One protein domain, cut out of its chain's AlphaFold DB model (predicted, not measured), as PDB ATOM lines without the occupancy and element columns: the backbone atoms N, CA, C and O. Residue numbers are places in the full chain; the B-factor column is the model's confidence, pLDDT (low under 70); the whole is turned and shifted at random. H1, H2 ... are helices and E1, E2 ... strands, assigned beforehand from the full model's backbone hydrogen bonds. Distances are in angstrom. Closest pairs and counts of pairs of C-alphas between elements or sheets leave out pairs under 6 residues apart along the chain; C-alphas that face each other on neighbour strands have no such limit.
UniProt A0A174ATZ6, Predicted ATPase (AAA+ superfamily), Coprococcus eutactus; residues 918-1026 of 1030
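What this domain is: This is residues 918 to 1026 of the 1030 residues of the protein "Predicted ATPase (AAA+ superfamily)" of Coprococcus eutactus (UniProt A0A174ATZ6). Helix H4 runs through the middle of this domain, with the helical hairpin of H1 and H2 on one side of it and H5 and H6 on the other, where the chain folds back and forth through H4, H5 and H6. A very small sheet of two parallel strands, E1 and E2, packs beside H4, with E2 also near H6, while short H3 makes the corner between H2 and H4. The printed part has 109 residues with six named helices followed by two named strands, in the order H1 H2 H3 H4 H5 H6 E1 E2, and its class is mostly helix. It is compact, with a radius of gyration of the C-alphas of 13.2 A and spans of 37 by 35 by 24 A.

Where its parts are: Find C-alpha 918 at (177.360, 169.168, 132.560); from there H1 runs through residues 918 to 926. H2 follows at residues 931 to 944, 19.9 A long, and H3 at residues 946 to 950. Go to C-alpha 952 at (189.654, 158.312, 127.354), where H4 begins; it runs to residue 968 and is 24.1 A long. Next come H5, residues 972 to 985, 20.1 A, and H6, residues 991 to 1001, 14.9 A. E1 is residues 1009 to 1011, and E2, residues 1023 to 1025, ends at C-alpha 1025 at (180.736, 173.863, 122.312).

How they stand to each other: Start at the hub, H4. With residues 961 to 968 alone it touches H1, where the C-alphas of Leu 924 and Ile 965 are closest, 6.8 A, at a shallow tilt of 11 degrees, the same way. It touches H2 with residues 962 to 966 alone, closest at the C-alphas of Gln 931 and Ile 965, 7.0 A. H1 and H2 form a hairpin at 4 degrees, closest at the C-alphas of Ile 920 and Leu 934, 6.6 A. H3 and H4 touch only at the corner, with the C-alphas of Ile 948 and His 954 5.2 A apart. H4 and H5 form a hairpin at 17 degrees, closest at the C-alphas of Ala 963 and Ala 975, 4.0 A. H5 and H6 form another at 26 degrees, closest at the C-alphas of Asn 976 and Ala 1001, 4.1 A. H2 and H5 are apart. Look across the parallel strands E1 and E2: N 1010 and O 1023 are within hydrogen-bond range at 2.9 A. The closest C-alphas of H4 and E2, Ala 964 and Leu 1025, are 7.0 A apart. Every O i to N i+4 pair is within hydrogen-bond range in H1, H2, H3, H4 and H5; in H6, 5 of 7 are.

The domain as a whole: The two C-alphas farthest apart, Lys 944 and Leu 1017, are 37.6 A apart. The printed part has no cut, and the link from E1 to E2, 11 residues, is long. Residues 987 to 992, of which 991 to 992 belong to H6, stand free. Look for pLDDT under 70 at residues 939 to 940, 942 to 950 and 1015 to 1017; the mean of the printed part is 86.6.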
ATOM      1  N   LYS A 918     178.526 168.386 133.004       94.00
ATOM      2  CA  LYS A 918     177.360 169.168 132.560       94.00
ATOM      3  C   LYS A 918     177.096 170.372 133.459       94.00
ATOM      4  O   LYS A 918     176.874 171.461 132.942       94.00
ATOM      5  N   ILE A 919     177.176 170.210 134.785       93.88
ATOM      6  CA  ILE A 919     177.050 171.328 135.738       93.88
ATOM      7  C   ILE A 919     178.083 172.415 135.423       93.88
ATOM      8  O   ILE A 919     177.707 173.577 135.329       93.88
ATOM      9  N   ILE A 920     179.352 172.055 135.198       92.81
ATOM     10  CA  ILE A 920     180.407 173.025 134.857       92.81
ATOM     11  C   ILE A 920     180.067 173.778 133.567       92.81
ATOM     12  O   ILE A 920     180.258 174.990 133.503       92.81
ATOM     13  N   VAL A 921     179.525 173.092 132.560       94.56
ATOM     14  CA  VAL A 921     179.083 173.740 131.318       94.56
ATOM     15  C   VAL A 921     177.923 174.705 131.552       94.56
ATOM     16  O   VAL A 921     177.973 175.831 131.063       94.56
ATOM     17  N   ILE A 922     176.917 174.325 132.341       95.81
ATOM     18  CA  ILE A 922     175.817 175.232 132.701       95.81
ATOM     19  C   ILE A 922     176.339 176.440 133.492       95.81
ATOM     20  O   ILE A 922     175.956 177.576 133.214       95.81
ATOM     21  N   MET A 923     177.272 176.230 134.424       94.31
ATOM     22  CA  MET A 923     177.919 177.317 135.162       94.31
ATOM     23  C   MET A 923     178.694 178.255 134.226       94.31
ATOM     24  O   MET A 923     178.546 179.472 134.341       94.31
ATOM     25  N   LEU A 924     179.463 177.714 133.277       94.56
ATOM     26  CA  LEU A 924     180.190 178.492 132.272       94.56
ATOM     27  C   LEU A 924     179.233 179.363 131.444       94.56
ATOM     28  O   LEU A 924     179.442 180.569 131.329       94.56
ATOM     29  N   LEU A 925     178.153 178.773 130.923       93.75
ATOM     30  CA  LEU A 925     177.163 179.476 130.100       93.75
ATOM     31  C   LEU A 925     176.342 180.506 130.890       93.75
ATOM     32  O   LEU A 925     175.913 181.503 130.314       93.75
ATOM     33  N   SER A 926     176.178 180.320 132.206       93.12
ATOM     34  CA  SER A 926     175.498 181.293 133.074       93.12
ATOM     35  C   SER A 926     176.240 182.628 133.208       93.12
ATOM     36  O   SER A 926     175.625 183.624 133.579       93.12
ATOM     37  N   GLN A 927     177.555 182.641 132.946       90.19
ATOM     38  CA  GLN A 927     178.455 183.795 133.103       90.19
ATOM     39  C   GLN A 927     178.521 184.379 134.530       90.19
ATOM     40  O   GLN A 927     179.034 185.478 134.726       90.19
ATOM     41  N   LYS A 928     178.022 183.653 135.542       91.31
ATOM     42  CA  LYS A 928     177.982 184.098 136.950       91.31
ATOM     43  C   LYS A 928     179.199 183.679 137.780       91.31
ATOM     44  O   LYS A 928     179.331 184.133 138.911       91.31
ATOM     45  N   TYR A 929     180.053 182.807 137.249       91.44
ATOM     46  CA  TYR A 929     181.156 182.182 137.985       91.44
ATOM     47  C   TYR A 929     182.486 182.532 137.351       91.44
ATOM     48  O   TYR A 929     182.602 182.448 136.133       91.44
ATOM     49  N   THR A 930     183.480 182.844 138.177       90.12
ATOM     50  CA  THR A 930     184.845 183.218 137.785       90.12
ATOM     51  C   THR A 930     185.646 182.044 137.206       90.12
ATOM     52  O   THR A 930     185.342 180.870 137.442       90.12
ATOM     53  N   GLN A 931     186.735 182.348 136.485       89.31
ATOM     54  CA  GLN A 931     187.653 181.335 135.944       89.31
ATOM     55  C   GLN A 931     188.190 180.422 137.049       89.31
ATOM     56  O   GLN A 931     188.219 179.203 136.899       89.31
ATOM     57  N   THR A 932     188.581 181.012 138.180       81.88
ATOM     58  CA  THR A 932     189.132 180.293 139.328       81.88
ATOM     59  C   THR A 932     188.113 179.338 139.942       81.88
ATOM     60  O   THR A 932     188.472 178.210 140.266       81.88
ATOM     61  N   GLU A 933     186.843 179.730 140.070       86.12
ATOM     62  CA  GLU A 933     185.784 178.856 140.599       86.12
ATOM     63  C   GLU A 933     185.537 177.643 139.696       86.12
ATOM     64  O   GLU A 933     185.495 176.510 140.185       86.12
ATOM     65  N   LEU A 934     185.448 177.864 138.379       88.62
ATOM     66  CA  LEU A 934     185.245 176.796 137.398       88.62
ATOM     67  C   LEU A 934     186.451 175.851 137.329       88.62
ATOM     68  O   LEU A 934     186.278 174.632 137.374       88.62
ATOM     69  N   LEU A 935     187.675 176.390 137.289       83.56
ATOM     70  CA  LEU A 935     188.899 175.585 137.292       83.56
ATOM     71  C   LEU A 935     189.086 174.833 138.613       83.56
ATOM     72  O   LEU A 935     189.513 173.683 138.593       83.56
ATOM     73  N   ASN A 936     188.721 175.416 139.757       74.25
ATOM     74  CA  ASN A 936     188.765 174.720 141.044       74.25
ATOM     75  C   ASN A 936     187.778 173.551 141.093       74.25
ATOM     76  O   ASN A 936     188.125 172.484 141.604       74.25
ATOM     77  N   LEU A 937     186.565 173.726 140.564       80.19
ATOM     78  CA  LEU A 937     185.587 172.644 140.463       80.19
ATOM     79  C   LEU A 937     186.093 171.538 139.524       80.19
ATOM     80  O   LEU A 937     186.064 170.360 139.887       80.19
ATOM     81  N   MET A 938     186.653 171.928 138.379       80.69
ATOM     82  CA  MET A 938     187.230 171.009 137.402       80.69
ATOM     83  C   MET A 938     188.432 170.236 137.967       80.69
ATOM     84  O   MET A 938     188.470 169.010 137.900       80.69
ATOM     85  N   ASN A 939     189.373 170.914 138.625       68.94
ATOM     86  CA  ASN A 939     190.539 170.295 139.260       68.94
ATOM     87  C   ASN A 939     190.136 169.350 140.399       68.94
ATOM     88  O   ASN A 939     190.677 168.250 140.508       68.94
ATOM     89  N   LYS A 940     189.141 169.724 141.218       67.31
ATOM     90  CA  LYS A 940     188.583 168.835 142.252       67.31
ATOM     91  C   LYS A 940     188.003 167.560 141.647       67.31
ATOM     92  O   LYS A 940     188.160 166.498 142.249       67.31
ATOM     93  N   MET A 941     187.359 167.647 140.483       71.75
ATOM     94  CA  MET A 941     186.879 166.469 139.763       71.75
ATOM     95  C   MET A 941     188.028 165.621 139.216       71.75
ATOM     96  O   MET A 941     188.039 164.416 139.455       71.75
ATOM     97  N   LEU A 942     189.002 166.233 138.538       65.50
ATOM     98  CA  LEU A 942     190.150 165.530 137.948       65.50
ATOM     99  C   LEU A 942     190.981 164.780 139.000       65.50
ATOM    100  O   LEU A 942     191.374 163.642 138.769       65.50
ATOM    101  N   MET A 943     191.190 165.380 140.175       53.62
ATOM    102  CA  MET A 943     191.995 164.793 141.255       53.62
ATOM    103  C   MET A 943     191.292 163.662 142.016       53.62
ATOM    104  O   MET A 943     191.955 162.834 142.636       53.62
ATOM    105  N   LYS A 944     189.954 163.641 142.039       54.38
ATOM    106  CA  LYS A 944     189.174 162.734 142.906       54.38
ATOM    107  C   LYS A 944     188.447 161.627 142.150       54.38
ATOM    108  O   LYS A 944     187.851 160.768 142.795       54.38
ATOM    109  N   ASN A 945     188.461 161.649 140.818       63.47
ATOM    110  CA  ASN A 945     187.619 160.784 140.004       63.47
ATOM    111  C   ASN A 945     188.449 159.824 139.144       63.47
ATOM    112  O   ASN A 945     188.927 160.174 138.063       63.47
ATOM    113  N   THR A 946     188.574 158.584 139.617       58.47
ATOM    114  CA  THR A 946     189.314 157.513 138.935       58.47
ATOM    115  C   THR A 946     188.780 157.230 137.530       58.47
ATOM    116  O   THR A 946     189.559 156.845 136.664       58.47
ATOM    117  N   ALA A 947     187.497 157.506 137.251       64.94
ATOM    118  CA  ALA A 947     186.909 157.315 135.925       64.94
ATOM    119  C   ALA A 947     187.473 158.261 134.854       64.94
ATOM    120  O   ALA A 947     187.455 157.913 133.673       64.94
ATOM    121  N   ILE A 948     187.948 159.451 135.244       69.06
ATOM    122  CA  ILE A 948     188.620 160.360 134.307       69.06
ATOM    123  C   ILE A 948     190.047 159.872 134.062       69.06
ATOM    124  O   ILE A 948     190.490 159.847 132.923       69.06
ATOM    125  N   ALA A 949     190.762 159.409 135.089       61.31
ATOM    126  CA  ALA A 949     192.111 158.872 134.907       61.31
ATOM    127  C   ALA A 949     192.137 157.629 133.995       61.31
ATOM    128  O   ALA A 949     193.070 157.470 133.213       61.31
ATOM    129  N   SER A 950     191.100 156.788 134.050       59.28
ATOM    130  CA  SER A 950     191.051 155.500 133.347       59.28
ATOM    131  C   SER A 950     190.215 155.465 132.058       59.28
ATOM    132  O   SER A 950     190.230 154.454 131.358       59.28
ATOM    133  N   GLY A 951     189.462 156.525 131.732       71.00
ATOM    134  CA  GLY A 951     188.528 156.535 130.600       71.00
ATOM    135  C   GLY A 951     188.785 157.666 129.608       71.00
ATOM    136  O   GLY A 951     188.385 158.803 129.862       71.00
ATOM    137  N   LYS A 952     189.350 157.344 128.433       83.50
ATOM    138  CA  LYS A 952     189.654 158.312 127.354       83.50
ATOM    139  C   LYS A 952     188.465 159.195 126.969       83.50
ATOM    140  O   LYS A 952     188.642 160.385 126.736       83.50
ATOM    141  N   ARG A 953     187.237 158.665 126.977       86.06
ATOM    142  CA  ARG A 953     186.030 159.465 126.719       86.06
ATOM    143  C   ARG A 953     185.803 160.564 127.754       86.06
ATOM    144  O   ARG A 953     185.549 161.703 127.384       86.06
ATOM    145  N   HIS A 954     185.920 160.246 129.044       86.06
ATOM    146  CA  HIS A 954     185.764 161.248 130.101       86.06
ATOM    147  C   HIS A 954     186.910 162.268 130.064       86.06
ATOM    148  O   HIS A 954     186.668 163.445 130.312       86.06
ATOM    149  N   GLN A 955     188.127 161.844 129.699       85.75
ATOM    150  CA  GLN A 955     189.262 162.751 129.472       85.75
ATOM    151  C   GLN A 955     189.005 163.707 128.310       85.75
ATOM    152  O   GLN A 955     189.232 164.902 128.453       85.75
ATOM    153  N   ALA A 956     188.497 163.206 127.184       89.94
ATOM    154  CA  ALA A 956     188.195 164.032 126.024       89.94
ATOM    155  C   ALA A 956     187.119 165.078 126.346       89.94
ATOM    156  O   ALA A 956     187.324 166.264 126.097       89.94
ATOM    157  N   ILE A 957     186.026 164.674 127.005       89.62
ATOM    158  CA  ILE A 957     184.984 165.608 127.460       89.62
ATOM    159  C   ILE A 957     185.573 166.628 128.447       89.62
ATOM    160  O   ILE A 957     185.309 167.821 128.337       89.62
ATOM    161  N   ALA A 958     186.412 166.187 129.387       90.19
ATOM    162  CA  ALA A 958     187.071 167.076 130.336       90.19
ATOM    163  C   ALA A 958     187.983 168.105 129.647       90.19
ATOM    164  O   ALA A 958     187.936 169.287 129.984       90.19
ATOM    165  N   TYR A 959     188.780 167.688 128.660       92.62
ATOM    166  CA  TYR A 959     189.597 168.604 127.865       92.62
ATOM    167  C   TYR A 959     188.746 169.566 127.044       92.62
ATOM    168  O   TYR A 959     189.069 170.749 126.994       92.62
ATOM    169  N   HIS A 960     187.630 169.105 126.480       94.69
ATOM    170  CA  HIS A 960     186.698 169.978 125.774       94.69
ATOM    171  C   HIS A 960     186.109 171.064 126.693       94.69
ATOM    172  O   HIS A 960     186.098 172.242 126.335       94.69
ATOM    173  N   VAL A 961     185.702 170.701 127.915       93.88
ATOM    174  CA  VAL A 961     185.198 171.658 128.919       93.88
ATOM    175  C   VAL A 961     186.296 172.623 129.380       93.88
ATOM    176  O   VAL A 961     186.046 173.821 129.494       93.88
ATOM    177  N   LEU A 962     187.525 172.140 129.601       92.62
ATOM    178  CA  LEU A 962     188.668 173.003 129.924       92.62
ATOM    179  C   LEU A 962     188.952 174.003 128.802       92.62
ATOM    180  O   LEU A 962     189.135 175.185 129.085       92.62
ATOM    181  N   ALA A 963     188.943 173.550 127.546       95.44
ATOM    182  CA  ALA A 963     189.131 174.417 126.390       95.44
ATOM    183  C   ALA A 963     188.074 175.533 126.355       95.44
ATOM    184  O   ALA A 963     188.427 176.704 126.212       95.44
ATOM    185  N   ALA A 964     186.805 175.191 126.601       95.56
ATOM    186  CA  ALA A 964     185.712 176.158 126.669       95.56
ATOM    187  C   ALA A 964     185.893 177.184 127.806       95.56
ATOM    188  O   ALA A 964     185.668 178.376 127.593       95.56
ATOM    189  N   ILE A 965     186.340 176.753 128.996       94.62
ATOM    190  CA  ILE A 965     186.626 177.658 130.127       94.62
ATOM    191  C   ILE A 965     187.750 178.634 129.761       94.62
ATOM    192  O   ILE A 965     187.577 179.844 129.901       94.62
ATOM    193  N   TYR A 966     188.896 178.137 129.283       93.69
ATOM    194  CA  TYR A 966     190.034 178.998 128.938       93.69
ATOM    195  C   TYR A 966     189.690 179.970 127.806       93.69
ATOM    196  O   TYR A 966     189.995 181.160 127.908       93.69
ATOM    197  N   TYR A 967     188.957 179.511 126.789       95.56
ATOM    198  CA  TYR A 967     188.471 180.367 125.712       95.56
ATOM    199  C   TYR A 967     187.542 181.477 126.231       95.56
ATOM    200  O   TYR A 967     187.735 182.657 125.919       95.56
ATOM    201  N   PHE A 968     186.568 181.132 127.086       94.12
ATOM    202  CA  PHE A 968     185.648 182.105 127.685       94.12
ATOM    203  C   PHE A 968     186.389 183.204 128.455       94.12
ATOM    204  O   PHE A 968     185.982 184.367 128.420       94.12
ATOM    205  N   TYR A 969     187.515 182.863 129.081       92.25
ATOM    206  CA  TYR A 969     188.366 183.781 129.838       92.25
ATOM    207  C   TYR A 969     189.530 184.388 129.043       92.25
ATOM    208  O   TYR A 969     190.388 185.043 129.625       92.25
ATOM    209  N   ASN A 970     189.501 184.279 127.710       91.44
ATOM    210  CA  ASN A 970     190.479 184.878 126.793       91.44
ATOM    211  C   ASN A 970     191.909 184.304 126.886       91.44
ATOM    212  O   ASN A 970     192.864 184.962 126.481       91.44
ATOM    213  N   ASP A 971     192.062 183.070 127.366       92.00
ATOM    214  CA  ASP A 971     193.314 182.311 127.286       92.00
ATOM    215  C   ASP A 971     193.266 181.360 126.080       92.00
ATOM    216  O   ASP A 971     193.029 180.154 126.190       92.00
ATOM    217  N   ILE A 972     193.443 181.942 124.892       93.56
ATOM    218  CA  ILE A 972     193.345 181.227 123.609       93.56
ATOM    219  C   ILE A 972     194.425 180.143 123.503       93.56
ATOM    220  O   ILE A 972     194.180 179.068 122.965       93.56
ATOM    221  N   ILE A 973     195.610 180.378 124.073       91.38
ATOM    222  CA  ILE A 973     196.725 179.427 124.011       91.38
ATOM    223  C   ILE A 973     196.362 178.134 124.747       91.38
ATOM    224  O   ILE A 973     196.540 177.041 124.203       91.38
ATOM    225  N   GLN A 974     195.835 178.233 125.973       90.50
ATOM    226  CA  GLN A 974     195.387 177.041 126.696       90.50
ATOM    227  C   GLN A 974     194.148 176.418 126.052       90.50
ATOM    228  O   GLN A 974     194.066 175.191 125.994       90.50
ATOM    229  N   ALA A 975     193.214 177.229 125.543       94.62
ATOM    230  CA  ALA A 975     192.036 176.723 124.844       94.62
ATOM    231  C   ALA A 975     192.421 175.822 123.662       94.62
ATOM    232  O   ALA A 975     192.024 174.655 123.635       94.62
ATOM    233  N   ASN A 976     193.285 176.317 122.772       95.19
ATOM    234  CA  ASN A 976     193.745 175.579 121.597       95.19
ATOM    235  C   ASN A 976     194.473 174.295 122.009       95.19
ATOM    236  O   ASN A 976     194.154 173.215 121.518       95.19
ATOM    237  N   LYS A 977     195.360 174.376 123.010       94.62
ATOM    238  CA  LYS A 977     196.075 173.211 123.556       94.62
ATOM    239  C   LYS A 977     195.133 172.114 124.062       94.62
ATOM    240  O   LYS A 977     195.399 170.928 123.861       94.62
ATOM    241  N   TYR A 978     194.064 172.465 124.778       93.69
ATOM    242  CA  TYR A 978     193.112 171.467 125.275       93.69
ATOM    243  C   TYR A 978     192.192 170.937 124.165       93.69
ATOM    244  O   TYR A 978     191.866 169.749 124.183       93.69
ATOM    245  N   SER A 979     191.853 171.752 123.163       95.12
ATOM    246  CA  SER A 979     191.162 171.296 121.949       95.12
ATOM    247  C   SER A 979     192.006 170.318 121.130       95.12
ATOM    248  O   SER A 979     191.489 169.280 120.721       95.12
ATOM    249  N   GLU A 980     193.313 170.553 120.988       94.50
ATOM    250  CA  GLU A 980     194.252 169.605 120.368       94.50
ATOM    251  C   GLU A 980     194.308 168.277 121.133       94.50
ATOM    252  O   GLU A 980     194.225 167.205 120.533       94.50
ATOM    253  N   LYS A 981     194.388 168.319 122.471       91.94
ATOM    254  CA  LYS A 981     194.349 167.105 123.307       91.94
ATOM    255  C   LYS A 981     193.035 166.336 123.164       91.94
ATOM    256  O   LYS A 981     193.044 165.106 123.159       91.94
ATOM    257  N   CYS A 982     191.911 167.041 123.055       92.75
ATOM    258  CA  CYS A 982     190.613 166.428 122.780       92.75
ATOM    259  C   CYS A 982     190.603 165.762 121.393       92.75
ATOM    260  O   CYS A 982     190.244 164.591 121.274       92.75
ATOM    261  N   LEU A 983     191.094 166.463 120.364       93.06
ATOM    262  CA  LEU A 983     191.199 165.958 118.994       93.06
ATOM    263  C   LEU A 983     192.067 164.693 118.899       93.06
ATOM    264  O   LEU A 983     191.685 163.746 118.214       93.06
ATOM    265  N   GLN A 984     193.186 164.635 119.628       91.88
ATOM    266  CA  GLN A 984     194.038 163.439 119.703       91.88
ATOM    267  C   GLN A 984     193.259 162.210 120.202       91.88
ATOM    268  O   GLN A 984     193.370 161.120 119.630       91.88
ATOM    269  N   LEU A 985     192.428 162.384 121.235       89.06
ATOM    270  CA  LEU A 985     191.580 161.315 121.773       89.06
ATOM    271  C   LEU A 985     190.405 160.959 120.847       89.06
ATOM    272  O   LEU A 985     189.913 159.836 120.905       89.06
ATOM    273  N   PHE A 986     189.969 161.882 119.986       90.94
ATOM    274  CA  PHE A 986     188.885 161.695 119.010       90.94
ATOM    275  C   PHE A 986     189.351 161.156 117.651       90.94
ATOM    276  O   PHE A 986     188.575 161.129 116.699       90.94
ATOM    277  N   SER A 987     190.596 160.692 117.544       86.62
ATOM    278  CA  SER A 987     191.194 160.220 116.287       86.62
ATOM    279  C   SER A 987     190.399 159.118 115.566       86.62
ATOM    280  O   SER A 987     190.333 159.137 114.336       86.62
ATOM    281  N   GLU A 988     189.757 158.199 116.300       89.19
ATOM    282  CA  GLU A 988     188.911 157.129 115.736       89.19
ATOM    283  C   GLU A 988     187.434 157.519 115.532       89.19
ATOM    284  O   GLU A 988     186.660 156.725 114.994       89.19
ATOM    285  N   LEU A 989     187.016 158.715 115.963       90.88
ATOM    286  CA  LEU A 989     185.641 159.182 115.775       90.88
ATOM    287  C   LEU A 989     185.414 159.717 114.354       90.88
ATOM    288  O   LEU A 989     186.346 160.064 113.621       90.88
ATOM    289  N   GLY A 990     184.140 159.794 113.971       89.94
ATOM    290  CA  GLY A 990     183.702 160.372 112.707       89.94
ATOM    291  C   GLY A 990     184.062 161.854 112.571       89.94
ATOM    292  O   GLY A 990     184.336 162.553 113.551       89.94
ATOM    293  N   GLU A 991     184.033 162.353 111.333       88.62
ATOM    294  CA  GLU A 991     184.380 163.749 111.025       88.62
ATOM    295  C   GLU A 991     183.527 164.770 111.783       88.62
ATOM    296  O   GLU A 991     184.000 165.868 112.059       88.62
ATOM    297  N   ASP A 992     182.301 164.420 112.184       86.44
ATOM    298  CA  ASP A 992     181.423 165.342 112.905       86.44
ATOM    299  C   ASP A 992     181.942 165.718 114.313       86.44
ATOM    300  O   ASP A 992     181.698 166.838 114.763       86.44
ATOM    301  N   TYR A 993     182.700 164.837 114.980       89.25
ATOM    302  CA  TYR A 993     183.348 165.087 116.271       89.25
ATOM    303  C   TYR A 993     184.675 165.815 116.061       89.25
ATOM    304  O   TYR A 993     184.993 166.771 116.774       89.25
ATOM    305  N   LYS A 994     185.451 165.382 115.058       91.94
ATOM    306  CA  LYS A 994     186.795 165.908 114.791       91.94
ATOM    307  C   LYS A 994     186.766 167.338 114.273       91.94
ATOM    308  O   LYS A 994     187.532 168.158 114.771       91.94
ATOM    309  N   LYS A 995     185.846 167.673 113.358       90.88
ATOM    310  CA  LYS A 995     185.742 169.023 112.778       90.88
ATOM    311  C   LYS A 995     185.552 170.114 113.835       90.88
ATOM    312  O   LYS A 995     186.089 171.201 113.678       90.88
ATOM    313  N   ILE A 996     184.828 169.813 114.917       91.31
ATOM    314  CA  ILE A 996     184.576 170.756 116.015       91.31
ATOM    315  C   ILE A 996     185.877 171.042 116.770       91.31
ATOM    316  O   ILE A 996     186.216 172.196 117.013       91.31
ATOM    317  N   GLN A 997     186.625 169.997 117.133       92.94
ATOM    318  CA  GLN A 997     187.860 170.171 117.903       92.94
ATOM    319  C   GLN A 997     189.000 170.724 117.044       92.94
ATOM    320  O   GLN A 997     189.782 171.525 117.545       92.94
ATOM    321  N   PHE A 998     189.058 170.348 115.761       92.62
ATOM    322  CA  PHE A 998     189.974 170.930 114.779       92.62
ATOM    323  C   PHE A 998     189.734 172.434 114.640       92.62
ATOM    324  O   PHE A 998     190.653 173.217 114.845       92.62
ATOM    325  N   HIS A 999     188.478 172.836 114.411       93.44
ATOM    326  CA  HIS A 999     188.085 174.244 114.385       93.44
ATOM    327  C   HIS A 999     188.511 174.979 115.661       93.44
ATOM    328  O   HIS A 999     189.199 175.992 115.595       93.44
ATOM    329  N   ASN A1000     188.168 174.432 116.832       94.75
ATOM    330  CA  ASN A1000     188.484 175.062 118.114       94.75
ATOM    331  C   ASN A1000     189.992 175.194 118.387       94.75
ATOM    332  O   ASN A1000     190.392 176.104 119.106       94.75
ATOM    333  N   ALA A1001     190.825 174.306 117.836       93.69
ATOM    334  CA  ALA A1001     192.279 174.363 117.980       93.69
ATOM    335  C   ALA A1001     192.934 175.458 117.115       93.69
ATOM    336  O   ALA A1001     194.026 175.924 117.444       93.69
ATOM    337  N   GLU A1002     192.278 175.891 116.035       93.50
ATOM    338  CA  GLU A1002     192.813 176.883 115.090       93.50
ATOM    339  C   GLU A1002     192.365 178.324 115.377       93.50
ATOM    340  O   GLU A1002     192.783 179.254 114.676       93.50
ATOM    341  N   ILE A1003     191.553 178.540 116.417       93.12
ATOM    342  CA  ILE A1003     191.037 179.868 116.753       93.12
ATOM    343  C   ILE A1003     192.193 180.813 117.111       93.12
ATOM    344  O   ILE A1003     193.044 180.514 117.953       93.12
ATOM    345  N   LYS A1004     192.216 181.993 116.477       90.00
ATOM    346  CA  LYS A1004     193.270 183.009 116.672       90.00
ATOM    347  C   LYS A1004     192.824 184.198 117.510       90.00
ATOM    348  O   LYS A1004     193.664 184.909 118.061       90.00
ATOM    349  N   ARG A1005     191.519 184.460 117.563       88.81
ATOM    350  CA  ARG A1005     190.921 185.609 118.249       88.81
ATOM    351  C   ARG A1005     189.652 185.179 118.964       88.81
ATOM    352  O   ARG A1005     188.988 184.238 118.554       88.81
ATOM    353  N   LYS A1006     189.322 185.873 120.049       88.81
ATOM    354  CA  LYS A1006     188.134 185.570 120.844       88.81
ATOM    355  C   LYS A1006     186.883 186.192 120.217       88.81
ATOM    356  O   LYS A1006     186.726 187.410 120.230       88.81
ATOM    357  N   GLY A1007     185.987 185.336 119.742       88.75
ATOM    358  CA  GLY A1007     184.579 185.605 119.459       88.75
ATOM    359  C   GLY A1007     183.655 185.156 120.603       88.75
ATOM    360  O   GLY A1007     183.878 185.471 121.775       88.75
ATOM    361  N   LYS A1008     182.577 184.443 120.264       90.00
ATOM    362  CA  LYS A1008     181.553 183.916 121.183       90.00
ATOM    363  C   LYS A1008     181.658 182.395 121.330       90.00
ATOM    364  O   LYS A1008     182.177 181.712 120.454       90.00
ATOM    365  N   ILE A1009     181.102 181.864 122.421       91.88
ATOM    366  CA  ILE A1009     180.792 180.432 122.526       91.88
ATOM    367  C   ILE A1009     179.450 180.186 121.837       91.88
ATOM    368  O   ILE A1009     178.464 180.845 122.168       91.88
ATOM    369  N   ILE A1010     179.420 179.244 120.896       91.50
ATOM    370  CA  ILE A1010     178.220 178.840 120.158       91.50
ATOM    371  C   ILE A1010     177.999 177.343 120.366       91.50
ATOM    372  O   ILE A1010     178.946 176.557 120.305       91.50
ATOM    373  N   LEU A1011     176.756 176.934 120.621       90.19
ATOM    374  CA  LEU A1011     176.422 175.516 120.728       90.19
ATOM    375  C   LEU A1011     176.497 174.859 119.346       90.19
ATOM    376  O   LEU A1011     175.999 175.417 118.369       90.19
ATOM    377  N   ALA A1012     177.048 173.649 119.261       87.62
ATOM    378  CA  ALA A1012     177.171 172.922 117.994       87.62
ATOM    379  C   ALA A1012     175.830 172.744 117.245       87.62
ATOM    380  O   ALA A1012     175.823 172.664 116.022       87.62
ATOM    381  N   CYS A1013     174.703 172.728 117.966       83.00
ATOM    382  CA  CYS A1013     173.357 172.637 117.398       83.00
ATOM    383  C   CYS A1013     172.788 173.968 116.867       83.00
ATOM    384  O   CYS A1013     171.801 173.950 116.141       83.00
ATOM    385  N   GLU A1014     173.351 175.121 117.246       81.06
ATOM    386  CA  GLU A1014     172.822 176.446 116.881       81.06
ATOM    387  C   GLU A1014     173.442 177.008 115.589       81.06
ATOM    388  O   GLU A1014     172.845 177.890 114.972       81.06
ATOM    389  N   ASN A1015     174.623 176.539 115.166       67.94
ATOM    390  CA  ASN A1015     175.304 177.094 113.995       67.94
ATOM    391  C   ASN A1015     176.033 176.029 113.150       67.94
ATOM    392  O   ASN A1015     177.049 175.486 113.591       67.94
ATOM    393  N   PRO A1016     175.577 175.766 111.910       60.62
ATOM    394  CA  PRO A1016     176.242 174.834 111.003       60.62
ATOM    395  C   PRO A1016     177.512 175.405 110.339       60.62
ATOM    396  O   PRO A1016     178.266 174.635 109.744       60.62
ATOM    397  N   LEU A1017     177.758 176.722 110.422       67.38
ATOM    398  CA  LEU A1017     178.902 177.410 109.811       67.38
ATOM    399  C   LEU A1017     179.881 177.895 110.892       67.38
ATOM    400  O   LEU A1017     179.577 178.797 111.672       67.38
ATOM    401  N   PHE A1018     181.070 177.293 110.937       78.69
ATOM    402  CA  PHE A1018     182.098 177.634 111.918       78.69
ATOM    403  C   PHE A1018     182.828 178.927 111.525       78.69
ATOM    404  O   PHE A1018     183.666 178.944 110.629       78.69
ATOM    405  N   ASP A1019     182.480 180.024 112.190       80.69
ATOM    406  CA  ASP A1019     183.209 181.296 112.122       80.69
ATOM    407  C   ASP A1019     184.569 181.154 112.826       80.69
ATOM    408  O   ASP A1019     184.625 180.623 113.938       80.69
ATOM    409  N   SER A1020     185.643 181.639 112.189       81.62
ATOM    410  CA  SER A1020     187.044 181.456 112.600       81.62
ATOM    411  C   SER A1020     187.370 181.947 114.009       81.62
ATOM    412  O   SER A1020     188.367 181.516 114.587       81.62
ATOM    413  N   ASP A1021     186.549 182.844 114.556       88.50
ATOM    414  CA  ASP A1021     186.785 183.426 115.875       88.50
ATOM    415  C   ASP A1021     185.913 182.794 116.973       88.50
ATOM    416  O   ASP A1021     186.222 182.965 118.150       88.50
ATOM    417  N   ASN A1022     184.843 182.054 116.644       92.19
ATOM    418  CA  ASN A1022     183.899 181.500 117.628       92.19
ATOM    419  C   ASN A1022     184.315 180.104 118.114       92.19
ATOM    420  O   ASN A1022     184.664 179.242 117.312       92.19
ATOM    421  N   PHE A1023     184.197 179.846 119.420       94.12
ATOM    422  CA  PHE A1023     184.388 178.506 119.981       94.12
ATOM    423  C   PHE A1023     183.093 177.707 119.905       94.12
ATOM    424  O   PHE A1023     182.044 178.143 120.385       94.12
ATOM    425  N   ILE A1024     183.174 176.510 119.340       94.00
ATOM    426  CA  ILE A1024     182.038 175.614 119.170       94.00
ATOM    427  C   ILE A1024     181.995 174.635 120.343       94.00
ATOM    428  O   ILE A1024     182.870 173.780 120.494       94.00
ATOM    429  N   LEU A1025     180.971 174.758 121.185       92.81
ATOM    430  CA  LEU A1025     180.736 173.863 122.312       92.81
ATOM    431  C   LEU A1025     179.953 172.630 121.839       92.81
ATOM    432  O   LEU A1025     178.780 172.730 121.466       92.81
ATOM    433  N   ASP A1026     180.597 171.467 121.870       90.75
ATOM    434  CA  ASP A1026     179.965 170.180 121.596       90.75
ATOM    435  C   ASP A1026     179.090 169.781 122.788       90.75
ATOM    436  O   ASP A1026     179.561 169.571 123.909       90.75
TER     437      ASP A1026